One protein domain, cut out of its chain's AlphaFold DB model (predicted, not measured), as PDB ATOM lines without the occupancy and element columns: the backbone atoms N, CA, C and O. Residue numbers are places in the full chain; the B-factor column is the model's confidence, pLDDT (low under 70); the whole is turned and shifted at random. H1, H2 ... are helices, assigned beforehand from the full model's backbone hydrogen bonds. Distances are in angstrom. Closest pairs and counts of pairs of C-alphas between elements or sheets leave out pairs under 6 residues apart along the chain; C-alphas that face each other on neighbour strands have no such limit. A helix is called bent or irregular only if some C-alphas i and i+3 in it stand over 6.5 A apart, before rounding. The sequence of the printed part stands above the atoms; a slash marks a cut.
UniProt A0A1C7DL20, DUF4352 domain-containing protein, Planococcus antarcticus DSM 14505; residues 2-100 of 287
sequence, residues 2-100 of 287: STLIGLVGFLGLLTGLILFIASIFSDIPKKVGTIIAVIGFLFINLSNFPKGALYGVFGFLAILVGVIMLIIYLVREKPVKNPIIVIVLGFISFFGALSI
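What this domain is: This is residues 2 to 100 of the 287 residues of the protein "DUF4352 domain-containing protein" of Planococcus antarcticus DSM 14505 (UniProt A0A1C7DL20). Two helical hairpins, H1 with H2 and H3 with H4, open away from each other like a V in a flat model, joined where the end of H2 passes by a tight link to the beginning of H3. H3 and H4 pack closely along each other, H1 and H2 more loosely, and between the two hairpins only H2 and H3 come close, near their link; residues 25 to 30, between H1 and H2, stick out free. The printed part has 99 residues with four named helices, in the order H1, H2, H3, H4, and no named strand; the class is all helix. It is only just compact, close to loose, with a radius of gyration of the C-alphas of 15.2 A, and spans 47 by 38 by 16 A.

Where its parts are: Find C-alpha 2 at (146.998, 117.657, 148.098); from there H1 runs through residues 2 to 24, 33.6 A from first to last C-alpha. After a short link, H2 takes residues 32 to 46 over 21.0 A. After a tight link, look for C-alpha 51 at (134.672, 114.138, 139.503), where H3 begins; it is the longest helix, residues 51 to 74, 35.5 A long. H3 is irregular, but only just: C-alphas 52 and 55 are 6.53 A apart, and its line is a rough one. A short link leads to H4, residues 81 to 98, 26.3 A long, which ends at C-alpha 98 at (140.775, 110.616, 129.157).

How they stand to each other: Begin with the hairpin of H1 and H2, which touch and run opposite ways at a shallow tilt of 20 degrees; their closest C-alphas, those of Gly 16 and Val 38, are 5.8 A apart. Go on to H2 and H3, which are close but not clearly touching: their closest C-alphas, those of Leu 46 and Leu 54, are 7.9 A apart. These two helices run opposite ways at a steep tilt of 36 degrees, only just past shallow. The hairpin of H3 and H4 has 48 pairs of C-alphas within 8 A, and the two helices touch. Its closest C-alphas, those of Gly 59 and Gly 90, are 4.2 A apart, and the helices run opposite ways at a shallow tilt of 20 degrees. H1 is apart from H3 and from H4, and H2 is apart from H4. In H1, H2 and H4 every O i to N i+4 pair is within hydrogen-bond range; in H3, 18 of 20 are.

The domain as a whole: The two C-alphas farthest apart, those of Ser 2 and Glu 77, are 46.8 A from each other. The printed part has no cut, and no link is long. Look at the B-factor column for the model's confidence: the mean pLDDT of the printed part is 71.8, and residues 2 to 49 are under 70.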
ATOM      1  N   SER A   2     147.755 118.315 149.193       52.81
ATOM      2  CA  SER A   2     146.998 117.657 148.098       52.81
ATOM      3  C   SER A   2     147.490 116.241 147.726       52.81
ATOM      4  O   SER A   2     146.730 115.280 147.810       52.81
ATOM      5  N   THR A   3     148.788 116.078 147.446       51.44
ATOM      6  CA  THR A   3     149.412 114.780 147.113       51.44
ATOM      7  C   THR A   3     149.245 113.702 148.191       51.44
ATOM      8  O   THR A   3     149.026 112.538 147.869       51.44
ATOM      9  N   LEU A   4     149.297 114.080 149.472       48.62
ATOM     10  CA  LEU A   4     149.138 113.155 150.598       48.62
ATOM     11  C   LEU A   4     147.685 112.669 150.733       48.62
ATOM     12  O   LEU A   4     147.455 111.511 151.067       48.62
ATOM     13  N   ILE A   5     146.711 113.533 150.426       55.09
ATOM     14  CA  ILE A   5     145.281 113.183 150.424       55.09
ATOM     15  C   ILE A   5     144.987 112.181 149.298       55.09
ATOM     16  O   ILE A   5     144.315 111.178 149.535       55.09
ATOM     17  N   GLY A   6     145.550 112.402 148.103       55.66
ATOM     18  CA  GLY A   6     145.442 111.462 146.980       55.66
ATOM     19  C   GLY A   6     146.015 110.077 147.299       55.66
ATOM     20  O   GLY A   6     145.351 109.070 147.058       55.66
ATOM     21  N   LEU A   7     147.204 110.020 147.913       54.09
ATOM     22  CA  LEU A   7     147.848 108.758 148.298       54.09
ATOM     23  C   LEU A   7     147.023 107.970 149.333       54.09
ATOM     24  O   LEU A   7     146.846 106.763 149.184       54.09
ATOM     25  N   VAL A   8     146.474 108.645 150.349       61.66
ATOM     26  CA  VAL A   8     145.613 108.009 151.364       61.66
ATOM     27  C   VAL A   8     144.300 107.502 150.749       61.66
ATOM     28  O   VAL A   8     143.886 106.381 151.046       61.66
ATOM     29  N   GLY A   9     143.679 108.270 149.847       60.62
ATOM     30  CA  GLY A   9     142.472 107.842 149.128       60.62
ATOM     31  C   GLY A   9     142.707 106.621 148.230       60.62
ATOM     32  O   GLY A   9     141.887 105.703 148.210       60.62
ATOM     33  N   PHE A  10     143.852 106.564 147.543       61.72
ATOM     34  CA  PHE A  10     144.254 105.405 146.738       61.72
ATOM     35  C   PHE A  10     144.465 104.150 147.600       61.72
ATOM     36  O   PHE A  10     143.965 103.078 147.265       61.72
ATOM     37  N   LEU A  11     145.125 104.285 148.756       66.00
ATOM     38  CA  LEU A  11     145.349 103.172 149.685       66.00
ATOM     39  C   LEU A  11     144.032 102.640 150.293       66.00
ATOM     40  O   LEU A  11     143.875 101.432 150.483       66.00
ATOM     41  N   GLY A  12     143.057 103.524 150.536       69.69
ATOM     42  CA  GLY A  12     141.695 103.157 150.944       69.69
ATOM     43  C   GLY A  12     140.921 102.389 149.863       69.69
ATOM     44  O   GLY A  12     140.262 101.394 150.165       69.69
ATOM     45  N   LEU A  13     141.042 102.792 148.594       65.56
ATOM     46  CA  LEU A  13     140.462 102.057 147.461       65.56
ATOM     47  C   LEU A  13     141.103 100.672 147.283       65.56
ATOM     48  O   LEU A  13     140.384  99.685 147.136       65.56
ATOM     49  N   LEU A  14     142.435 100.585 147.355       64.88
ATOM     50  CA  LEU A  14     143.177  99.330 147.206       64.88
ATOM     51  C   LEU A  14     142.828  98.318 148.310       64.88
ATOM     52  O   LEU A  14     142.538  97.158 148.022       64.88
ATOM     53  N   THR A  15     142.788  98.756 149.572       69.88
ATOM     54  CA  THR A  15     142.398  97.891 150.703       69.88
ATOM     55  C   THR A  15     140.931  97.460 150.631       69.88
ATOM     56  O   THR A  15     140.626  96.296 150.891       69.88
ATOM     57  N   GLY A  16     140.026  98.346 150.196       68.62
ATOM     58  CA  GLY A  16     138.632  97.990 149.914       68.62
ATOM     59  C   GLY A  16     138.493  96.936 148.807       68.62
ATOM     60  O   GLY A  16     137.735  95.980 148.964       68.62
ATOM     61  N   LEU A  17     139.265  97.061 147.722       64.62
ATOM     62  CA  LEU A  17     139.278  96.101 146.616       64.62
ATOM     63  C   LEU A  17     139.807  94.723 147.047       64.62
ATOM     64  O   LEU A  17     139.184  93.711 146.732       64.62
ATOM     65  N   ILE A  18     140.897  94.671 147.817       66.38
ATOM     66  CA  ILE A  18     141.448  93.415 148.356       66.38
ATOM     67  C   ILE A  18     140.408  92.696 149.231       66.38
ATOM     68  O   ILE A  18     140.192  91.494 149.071       66.38
ATOM     69  N   LEU A  19     139.707  93.424 150.108       66.06
ATOM     70  CA  LEU A  19     138.644  92.857 150.950       66.06
ATOM     71  C   LEU A  19     137.416  92.406 150.143       66.06
ATOM     72  O   LEU A  19     136.791  91.405 150.495       66.06
ATOM     73  N   PHE A  20     137.078  93.102 149.053       66.25
ATOM     74  CA  PHE A  20     136.014  92.690 148.137       66.25
ATOM     75  C   PHE A  20     136.372  91.387 147.406       66.25
ATOM     76  O   PHE A  20     135.584  90.442 147.433       66.25
ATOM     77  N   ILE A  21     137.581  91.290 146.841       62.75
ATOM     78  CA  ILE A  21     138.082  90.081 146.167       62.75
ATOM     79  C   ILE A  21     138.138  88.902 147.152       62.75
ATOM     80  O   ILE A  21     137.591  87.837 146.867       62.75
ATOM     81  N   ALA A  22     138.680  89.098 148.357       62.12
ATOM     82  CA  ALA A  22     138.684  88.076 149.408       62.12
ATOM     83  C   ALA A  22     137.268  87.640 149.848       62.12
ATOM     84  O   ALA A  22     137.083  86.527 150.344       62.12
ATOM     85  N   SER A  23     136.248  88.486 149.652       61.78
ATOM     86  CA  SER A  23     134.848  88.133 149.903       61.78
ATOM     87  C   SER A  23     134.176  87.376 148.749       61.78
ATOM     88  O   SER A  23     133.140  86.760 148.994       61.78
ATOM     89  N   ILE A  24     134.728  87.392 147.529       58.53
ATOM     90  CA  ILE A  24     134.235  86.589 146.392       58.53
ATOM     91  C   ILE A  24     134.616  85.111 146.569       58.53
ATOM     92  O   ILE A  24     133.828  84.228 146.245       58.53
ATOM     93  N   PHE A  25     135.791  84.840 147.146       61.66
ATOM     94  CA  PHE A  25     136.312  83.488 147.390       61.66
ATOM     95  C   PHE A  25     135.939  82.907 148.772       61.66
ATOM     96  O   PHE A  25     136.549  81.944 149.228       61.66
ATOM     97  N   SER A  26     134.943  83.476 149.462       60.31
ATOM     98  CA  SER A  26     134.509  83.051 150.802       60.31
ATOM     99  C   SER A  26     133.027  82.676 150.826       60.31
ATOM    100  O   SER A  26     132.208  83.345 150.205       60.31
ATOM    101  N   ASP A  27     132.664  81.694 151.661       61.00
ATOM    102  CA  ASP A  27     131.276  81.238 151.831       61.00
ATOM    103  C   ASP A  27     130.276  82.380 152.078       61.00
ATOM    104  O   ASP A  27     130.322  83.101 153.083       61.00
ATOM    105  N   ILE A  28     129.324  82.484 151.152       56.06
ATOM    106  CA  ILE A  28     128.390  83.604 150.988       56.06
ATOM    107  C   ILE A  28     127.465  83.871 152.202       56.06
ATOM    108  O   ILE A  28     127.309  85.042 152.567       56.06
ATOM    109  N   PRO A  29     126.835  82.877 152.873       52.91
ATOM    110  CA  PRO A  29     125.673  83.154 153.732       52.91
ATOM    111  C   PRO A  29     125.979  83.892 155.046       52.91
ATOM    112  O   PRO A  29     125.048  84.327 155.719       52.91
ATOM    113  N   LYS A  30     127.252  84.049 155.440       52.06
ATOM    114  CA  LYS A  30     127.637  84.676 156.723       52.06
ATOM    115  C   LYS A  30     128.155  86.117 156.613       52.06
ATOM    116  O   LYS A  30     128.383  86.734 157.650       52.06
ATOM    117  N   LYS A  31     128.376  86.659 155.405       62.09
ATOM    118  CA  LYS A  31     129.201  87.876 155.205       62.09
ATOM    119  C   LYS A  31     128.542  89.028 154.431       62.09
ATOM    120  O   LYS A  31     129.224  89.980 154.064       62.09
ATOM    121  N   VAL A  32     127.214  89.026 154.271       59.62
ATOM    122  CA  VAL A  32     126.470  90.154 153.658       59.62
ATOM    123  C   VAL A  32     126.796  91.495 154.340       59.62
ATOM    124  O   VAL A  32     127.029  92.491 153.662       59.62
ATOM    125  N   GLY A  33     126.916  91.514 155.674       61.50
ATOM    126  CA  GLY A  33     127.331  92.709 156.422       61.50
ATOM    127  C   GLY A  33     128.761  93.179 156.115       61.50
ATOM    128  O   GLY A  33     129.009  94.380 156.079       61.50
ATOM    129  N   THR A  34     129.691  92.260 155.830       63.44
ATOM    130  CA  THR A  34     131.067  92.591 155.420       63.44
ATOM    131  C   THR A  34     131.085  93.229 154.034       63.44
ATOM    132  O   THR A  34     131.738  94.250 153.843       63.44
ATOM    133  N   ILE A  35     130.314  92.684 153.087       58.41
ATOM    134  CA  ILE A  35     130.178  93.236 151.731       58.41
ATOM    135  C   ILE A  35     129.571  94.648 151.787       58.41
ATOM    136  O   ILE A  35     130.112  95.571 151.184       58.41
ATOM    137  N   ILE A  36     128.504  94.849 152.573       64.06
ATOM    138  CA  ILE A  36     127.889  96.172 152.780       64.06
ATOM    139  C   ILE A  36     128.885  97.159 153.414       64.06
ATOM    140  O   ILE A  36     128.957  98.306 152.977       64.06
ATOM    141  N   ALA A  37     129.684  96.727 154.396       66.88
ATOM    142  CA  ALA A  37     130.701  97.574 155.020       66.88
ATOM    143  C   ALA A  37     131.811  97.990 154.035       66.88
ATOM    144  O   ALA A  37     132.191  99.161 154.012       66.88
ATOM    145  N   VAL A  38     132.290  97.073 153.186       65.31
ATOM    146  CA  VAL A  38     133.294  97.370 152.147       65.31
ATOM    147  C   VAL A  38     132.732  98.323 151.087       65.31
ATOM    148  O   VAL A  38     133.387  99.307 150.753       65.31
ATOM    149  N   ILE A  39     131.500  98.102 150.612       62.09
ATOM    150  CA  ILE A  39     130.831  99.003 149.656       62.09
ATOM    151  C   ILE A  39     130.627 100.397 150.268       62.09
ATOM    152  O   ILE A  39     130.921 101.399 149.617       62.09
ATOM    153  N   GLY A  40     130.184 100.480 151.526       66.50
ATOM    154  CA  GLY A  40     130.035 101.747 152.246       66.50
ATOM    155  C   GLY A  40     131.364 102.488 152.425       66.50
ATOM    156  O   GLY A  40     131.432 103.695 152.198       66.50
ATOM    157  N   PHE A  41     132.440 101.769 152.759       69.19
ATOM    158  CA  PHE A  41     133.783 102.338 152.871       69.19
ATOM    159  C   PHE A  41     134.319 102.844 151.523       69.19
ATOM    160  O   PHE A  41     134.878 103.943 151.473       69.19
ATOM    161  N   LEU A  42     134.089 102.113 150.422       62.59
ATOM    162  CA  LEU A  42     134.378 102.614 149.074       62.59
ATOM    163  C   LEU A  42     133.610 103.913 148.798       62.59
ATOM    164  O   LEU A  42     134.233 104.908 148.442       62.59
ATOM    165  N   PHE A  43     132.289 103.940 149.014       67.44
ATOM    166  CA  PHE A  43     131.450 105.119 148.754       67.44
ATOM    167  C   PHE A  43     131.894 106.368 149.534       67.44
ATOM    168  O   PHE A  43     131.901 107.467 148.976       67.44
ATOM    169  N   ILE A  44     132.300 106.212 150.799       69.69
ATOM    170  CA  ILE A  44     132.816 107.318 151.619       69.69
ATOM    171  C   ILE A  44     134.102 107.890 151.005       69.69
ATOM    172  O   ILE A  44     134.191 109.100 150.797       69.69
ATOM    173  N   ASN A  45     135.074 107.043 150.656       64.81
ATOM    174  CA  ASN A  45     136.332 107.497 150.051       64.81
ATOM    175  C   ASN A  45     136.124 108.092 148.645       64.81
ATOM    176  O   ASN A  45     136.761 109.085 148.293       64.81
ATOM    177  N   LEU A  46     135.178 107.545 147.876       65.06
ATOM    178  CA  LEU A  46     134.832 108.002 146.530       65.06
ATOM    179  C   LEU A  46     134.284 109.441 146.506       65.06
ATOM    180  O   LEU A  46     134.486 110.157 145.528       65.06
ATOM    181  N   SER A  47     133.645 109.897 147.591       67.88
ATOM    182  CA  SER A  47     133.114 111.267 147.700       67.88
ATOM    183  C   SER A  47     134.185 112.369 147.639       67.88
ATOM    184  O   SER A  47     133.875 113.496 147.254       67.88
ATOM    185  N   ASN A  48     135.443 112.038 147.960       68.38
ATOM    186  CA  ASN A  48     136.582 112.959 147.918       68.38
ATOM    187  C   ASN A  48     137.363 112.913 146.590       68.38
ATOM    188  O   ASN A  48     138.342 113.643 146.434       68.38
ATOM    189  N   PHE A  49     136.974 112.061 145.634       69.31
ATOM    190  CA  PHE A  49     137.680 111.938 144.358       69.31
ATOM    191  C   PHE A  49     137.274 113.054 143.370       69.31
ATOM    192  O   PHE A  49     136.091 113.399 143.280       69.31
ATOM    193  N   PRO A  50     138.212 113.616 142.578       77.75
ATOM    194  CA  PRO A  50     137.879 114.616 141.568       77.75
ATOM    195  C   PRO A  50     136.945 114.025 140.503       77.75
ATOM    196  O   PRO A  50     137.242 112.999 139.892       77.75
ATOM    197  N   LYS A  51     135.810 114.696 140.260       73.88
ATOM    198  CA  LYS A  51     134.672 114.138 139.503       73.88
ATOM    199  C   LYS A  51     135.003 113.692 138.074       73.88
ATOM    200  O   LYS A  51     134.404 112.729 137.609       73.88
ATOM    201  N   GLY A  52     135.957 114.341 137.403       71.94
ATOM    202  CA  GLY A  52     136.431 113.913 136.078       71.94
ATOM    203  C   GLY A  52     137.162 112.564 136.104       71.94
ATOM    204  O   GLY A  52     136.958 111.737 135.221       71.94
ATOM    205  N   ALA A  53     137.938 112.287 137.157       73.25
ATOM    206  CA  ALA A  53     138.701 111.044 137.288       73.25
ATOM    207  C   ALA A  53     137.841 109.838 137.708       73.25
ATOM    208  O   ALA A  53     138.256 108.698 137.500       73.25
ATOM    209  N   LEU A  54     136.647 110.059 138.279       79.56
ATOM    210  CA  LEU A  54     135.754 108.979 138.726       79.56
ATOM    211  C   LEU A  54     135.421 107.991 137.602       79.56
ATOM    212  O   LEU A  54     135.464 106.786 137.827       79.56
ATOM    213  N   TYR A  55     135.143 108.482 136.391       79.25
ATOM    214  CA  TYR A  55     134.839 107.634 135.234       79.25
ATOM    215  C   TYR A  55     136.031 106.748 134.835       79.25
ATOM    216  O   TYR A  55     135.842 105.569 134.545       79.25
ATOM    217  N   GLY A  56     137.258 107.273 134.933       79.75
ATOM    218  CA  GLY A  56     138.486 106.497 134.747       79.75
ATOM    219  C   GLY A  56     138.657 105.414 135.817       79.75
ATOM    220  O   GLY A  56     138.902 104.258 135.485       79.75
ATOM    221  N   VAL A  57     138.447 105.743 137.098       81.56
ATOM    222  CA  VAL A  57     138.512 104.757 138.196       81.56
ATOM    223  C   VAL A  57     137.464 103.653 138.020       81.56
ATOM    224  O   VAL A  57     137.789 102.478 138.181       81.56
ATOM    225  N   PHE A  58     136.229 103.995 137.638       81.06
ATOM    226  CA  PHE A  58     135.185 103.006 137.350       81.06
ATOM    227  C   PHE A  58     135.511 102.137 136.128       81.06
ATOM    228  O   PHE A  58     135.325 100.923 136.195       81.06
ATOM    229  N   GLY A  59     136.033 102.721 135.042       81.25
ATOM    230  CA  GLY A  59     136.468 101.973 133.859       81.25
ATOM    231  C   GLY A  59     137.586 100.979 134.178       81.25
ATOM    232  O   GLY A  59     137.473  99.798 133.858       81.25
ATOM    233  N   PHE A  60     138.616 101.421 134.906       81.88
ATOM    234  CA  PHE A  60     139.717 100.566 135.360       81.88
ATOM    235  C   PHE A  60     139.236  99.427 136.274       81.88
ATOM    236  O   PHE A  60     139.623  98.272 136.097       81.88
ATOM    237  N   LEU A  61     138.332  99.723 137.214       79.69
ATOM    238  CA  LEU A  61     137.751  98.718 138.104       79.69
ATOM    239  C   LEU A  61     136.904  97.685 137.334       79.69
ATOM    240  O   LEU A  61     136.961  96.496 137.643       79.69
ATOM    241  N   ALA A  62     136.162  98.116 136.309       78.75
ATOM    242  CA  ALA A  62     135.410  97.224 135.430       78.75
ATOM    243  C   ALA A  62     136.328  96.312 134.595       78.75
ATOM    244  O   ALA A  62     136.022  95.129 134.451       78.75
ATOM    245  N   ILE A  63     137.477  96.813 134.121       82.44
ATOM    246  CA  ILE A  63     138.500  95.993 133.447       82.44
ATOM    247  C   ILE A  63     139.029  94.911 134.399       82.44
ATOM    248  O   ILE A  63     139.025  93.738 134.033       82.44
ATOM    249  N   LEU A  64     139.413  95.265 135.633       82.00
ATOM    250  CA  LEU A  64     139.904  94.296 136.626       82.00
ATOM    251  C   LEU A  64     138.870  93.204 136.945       82.00
ATOM    252  O   LEU A  64     139.198  92.018 136.943       82.00
ATOM    253  N   VAL A  65     137.607  93.584 137.171       80.25
ATOM    254  CA  VAL A  65     136.512  92.623 137.398       80.25
ATOM    255  C   VAL A  65     136.274  91.751 136.161       80.25
ATOM    256  O   VAL A  65     136.064  90.546 136.296       80.25
ATOM    257  N   GLY A  66     136.355  92.328 134.959       79.38
ATOM    258  CA  GLY A  66     136.241  91.612 133.692       79.38
ATOM    259  C   GLY A  66     137.350  90.575 133.481       79.38
ATOM    260  O   GLY A  66     137.049  89.450 133.091       79.38
ATOM    261  N   VAL A  67     138.604  90.903 133.809       82.69
ATOM    262  CA  VAL A  67     139.751  89.976 133.736       82.69
ATOM    263  C   VAL A  67     139.625  88.843 134.759       82.69
ATOM    264  O   VAL A  67     139.784  87.679 134.400       82.69
ATOM    265  N   ILE A  68     139.246  89.140 136.008       79.75
ATOM    266  CA  ILE A  68     138.976  88.100 137.021       79.75
ATOM    267  C   ILE A  68     137.832  87.180 136.554       79.75
ATOM    268  O   ILE A  68     137.923  85.958 136.674       79.75
ATOM    269  N   MET A  69     136.771  87.744 135.969       75.44
ATOM    270  CA  MET A  69     135.665  86.968 135.404       75.44
ATOM    271  C   MET A  69     136.091  86.144 134.177       75.44
ATOM    272  O   MET A  69     135.580  85.039 134.007       75.44
ATOM    273  N   LEU A  70     137.028  86.634 133.356       84.44
ATOM    274  CA  LEU A  70     137.592  85.909 132.214       84.44
ATOM    275  C   LEU A  70     138.377  84.677 132.677       84.44
ATOM    276  O   LEU A  70     138.082  83.577 132.219       84.44
ATOM    277  N   ILE A  71     139.286  84.839 133.643       80.69
ATOM    278  CA  ILE A  71     140.063  83.739 134.239       80.69
ATOM    279  C   ILE A  71     139.120  82.680 134.834       80.69
ATOM    280  O   ILE A  71     139.242  81.495 134.534       80.69
ATOM    281  N   ILE A  72     138.105  83.102 135.601       75.56
ATOM    282  CA  ILE A  72     137.095  82.197 136.179       75.56
ATOM    283  C   ILE A  72     136.227  81.517 135.101       75.56
ATOM    284  O   ILE A  72     135.672  80.449 135.360       75.56
ATOM    285  N   TYR A  73     136.068  82.109 133.914       86.19
ATOM    286  CA  TYR A  73     135.351  81.481 132.801       86.19
ATOM    287  C   TYR A  73     136.221  80.463 132.059       86.19
ATOM    288  O   TYR A  73     135.718  79.379 131.774       86.19
ATOM    289  N   LEU A  74     137.501  80.764 131.820       77.88
ATOM    290  CA  LEU A  74     138.466  79.841 131.209       77.88
ATOM    291  C   LEU A  74     138.642  78.580 132.072       77.88
ATOM    292  O   LEU A  74     138.332  77.486 131.618       77.88
ATOM    293  N   VAL A  75     138.963  78.746 133.362       84.19
ATOM    294  CA  VAL A  75     139.143  77.656 134.354       84.19
ATOM    295  C   VAL A  75     137.860  76.834 134.607       84.19
ATOM    296  O   VAL A  75     137.864  75.847 135.336       84.19
ATOM    297  N   ARG A  76     136.715  77.238 134.042       84.50
ATOM    298  CA  ARG A  76     135.420  76.552 134.206       84.50
ATOM    299  C   ARG A  76     134.735  76.224 132.877       84.50
ATOM    300  O   ARG A  76     133.528  75.975 132.895       84.50
ATOM    301  N   GLU A  77     135.472  76.290 131.766       83.44
ATOM    302  CA  GLU A  77     135.005  75.991 130.401       83.44
ATOM    303  C   GLU A  77     133.717  76.747 130.008       83.44
ATOM    304  O   GLU A  77     132.836  76.246 129.306       83.44
ATOM    305  N   LYS A  78     133.559  77.985 130.496       79.56
ATOM    306  CA  LYS A  78     132.348  78.790 130.283       79.56
ATOM    307  C   LYS A  78     132.506  79.759 129.110       79.56
ATOM    308  O   LYS A  78     133.575  80.337 128.930       79.56
ATOM    309  N   PRO A  79     131.428  80.037 128.348       84.06
ATOM    310  CA  PRO A  79     131.498  80.880 127.156       84.06
ATOM    311  C   PRO A  79     131.915  82.320 127.492       84.06
ATOM    312  O   PRO A  79     131.126  83.109 128.014       84.06
ATOM    313  N   VAL A  80     133.154  82.677 127.138       82.81
ATOM    314  CA  VAL A  80     133.854  83.934 127.489       82.81
ATOM    315  C   VAL A  80     133.227  85.231 126.947       82.81
ATOM    316  O   VAL A  80     133.721  86.322 127.220       82.81
ATOM    317  N   LYS A  81     132.099  85.154 126.230       85.00
ATOM    318  CA  LYS A  81     131.389  86.314 125.660       85.00
ATOM    319  C   LYS A  81     131.035  87.360 126.729       85.00
ATOM    320  O   LYS A  81     131.218  88.553 126.504       85.00
ATOM    321  N   ASN A  82     130.595  86.919 127.909       78.12
ATOM    322  CA  ASN A  82     130.190  87.810 129.001       78.12
ATOM    323  C   ASN A  82     131.362  88.622 129.603       78.12
ATOM    324  O   ASN A  82     131.245  89.848 129.633       78.12
ATOM    325  N   PRO A  83     132.485  88.018 130.055       77.62
ATOM    326  CA  PRO A  83     133.621  88.798 130.552       77.62
ATOM    327  C   PRO A  83     134.235  89.719 129.489       77.62
ATOM    328  O   PRO A  83     134.580  90.849 129.821       77.62
ATOM    329  N   ILE A  84     134.300  89.303 128.217       84.50
ATOM    330  CA  ILE A  84     134.806  90.159 127.127       84.50
ATOM    331  C   ILE A  84     133.975  91.446 127.001       84.50
ATOM    332  O   ILE A  84     134.544  92.533 126.931       84.50
ATOM    333  N   ILE A  85     132.639  91.358 127.058       85.75
ATOM    334  CA  ILE A  85     131.756  92.540 127.036       85.75
ATOM    335  C   ILE A  85     132.035  93.471 128.230       85.75
ATOM    336  O   ILE A  85     132.091  94.687 128.055       85.75
ATOM    337  N   VAL A  86     132.254  92.923 129.432       80.06
ATOM    338  CA  VAL A  86     132.583  93.716 130.633       80.06
ATOM    339  C   VAL A  86     133.930  94.433 130.482       80.06
ATOM    340  O   VAL A  86     134.017  95.621 130.792       80.06
ATOM    341  N   ILE A  87     134.953  93.752 129.951       84.50
ATOM    342  CA  ILE A  87     136.267  94.350 129.669       84.50
ATOM    343  C   ILE A  87     136.120  95.494 128.655       84.50
ATOM    344  O   ILE A  87     136.563  96.606 128.934       84.50
ATOM    345  N   VAL A  88     135.448  95.266 127.521       87.31
ATOM    346  CA  VAL A  88     135.264  96.280 126.464       87.31
ATOM    347  C   VAL A  88     134.510  97.512 126.980       87.31
ATOM    348  O   VAL A  88     134.941  98.638 126.731       87.31
ATOM    349  N   LEU A  89     133.438  97.335 127.760       86.12
ATOM    350  CA  LEU A  89     132.718  98.452 128.388       86.12
ATOM    351  C   LEU A  89     133.589  99.210 129.408       86.12
ATOM    352  O   LEU A  89     133.506 100.438 129.496       86.12
ATOM    353  N   GLY A  90     134.455  98.503 130.138       82.56
ATOM    354  CA  GLY A  90     135.458  99.100 131.021       82.56
ATOM    355  C   GLY A  90     136.486  99.945 130.262       82.56
ATOM    356  O   GLY A  90     136.721 101.093 130.637       82.56
ATOM    357  N   PHE A  91     137.024  99.434 129.149       86.50
ATOM    358  CA  PHE A  91     137.937 100.164 128.259       86.50
ATOM    359  C   PHE A  91     137.289 101.415 127.654       86.50
ATOM    360  O   PHE A  91     137.877 102.494 127.727       86.50
ATOM    361  N   ILE A  92     136.063 101.313 127.129       87.31
ATOM    362  CA  ILE A  92     135.311 102.463 126.596       87.31
ATOM    363  C   ILE A  92     135.105 103.527 127.687       87.31
ATOM    364  O   ILE A  92     135.303 104.715 127.435       87.31
ATOM    365  N   SER A  93     134.776 103.114 128.914       81.94
ATOM    366  CA  SER A  93     134.600 104.029 130.052       81.94
ATOM    367  C   SER A  93     135.916 104.682 130.497       81.94
ATOM    368  O   SER A  93     135.938 105.863 130.837       81.94
ATOM    369  N   PHE A  94     137.022 103.929 130.469       83.81
ATOM    370  CA  PHE A  94     138.355 104.400 130.846       83.81
ATOM    371  C   PHE A  94     138.906 105.422 129.844       83.81
ATOM    372  O   PHE A  94     139.247 106.541 130.224       83.81
ATOM    373  N   PHE A  95     138.934 105.078 128.552       82.31
ATOM    374  CA  PHE A  95     139.434 105.972 127.504       82.31
ATOM    375  C   PHE A  95     138.477 107.138 127.224       82.31
ATOM    376  O   PHE A  95     138.936 108.248 126.968       82.31
ATOM    377  N   GLY A  96     137.163 106.943 127.377       81.44
ATOM    378  CA  GLY A  96     136.186 108.035 127.331       81.44
ATOM    379  C   GLY A  96     136.427 109.107 128.402       81.44
ATOM    380  O   GLY A  96     136.196 110.284 128.140       81.44
ATOM    381  N   ALA A  97     136.953 108.728 129.574       75.31
ATOM    382  CA  ALA A  97     137.316 109.671 130.632       75.31
ATOM    383  C   ALA A  97     138.590 110.482 130.321       75.31
ATOM    384  O   ALA A  97     138.680 111.637 130.731       75.31
ATOM    385  N   LEU A  98     139.550 109.915 129.576       76.50
ATOM    386  CA  LEU A  98     140.775 110.616 129.157       76.50
ATOM    387  C   LEU A  98     140.494 111.756 128.163       76.50
ATOM    388  O   LEU A  98     141.235 112.734 128.124       76.50
ATOM    389  N   SER A  99     139.404 111.655 127.398       74.25
ATOM    390  CA  SER A  99     138.957 112.679 126.445       74.25
ATOM    391  C   SER A  99     138.203 113.854 127.089       74.25
ATOM    392  O   SER A  99     137.800 114.777 126.381       74.25
ATOM    393  N   ILE A 100     137.978 113.843 128.409       74.06
ATOM    394  CA  ILE A 100     137.318 114.946 129.122       74.06
ATOM    395  C   ILE A 100     138.380 115.993 129.500       74.06
ATOM    396  O   ILE A 100     139.250 115.689 130.320       74.06
TER     397      ILE A 100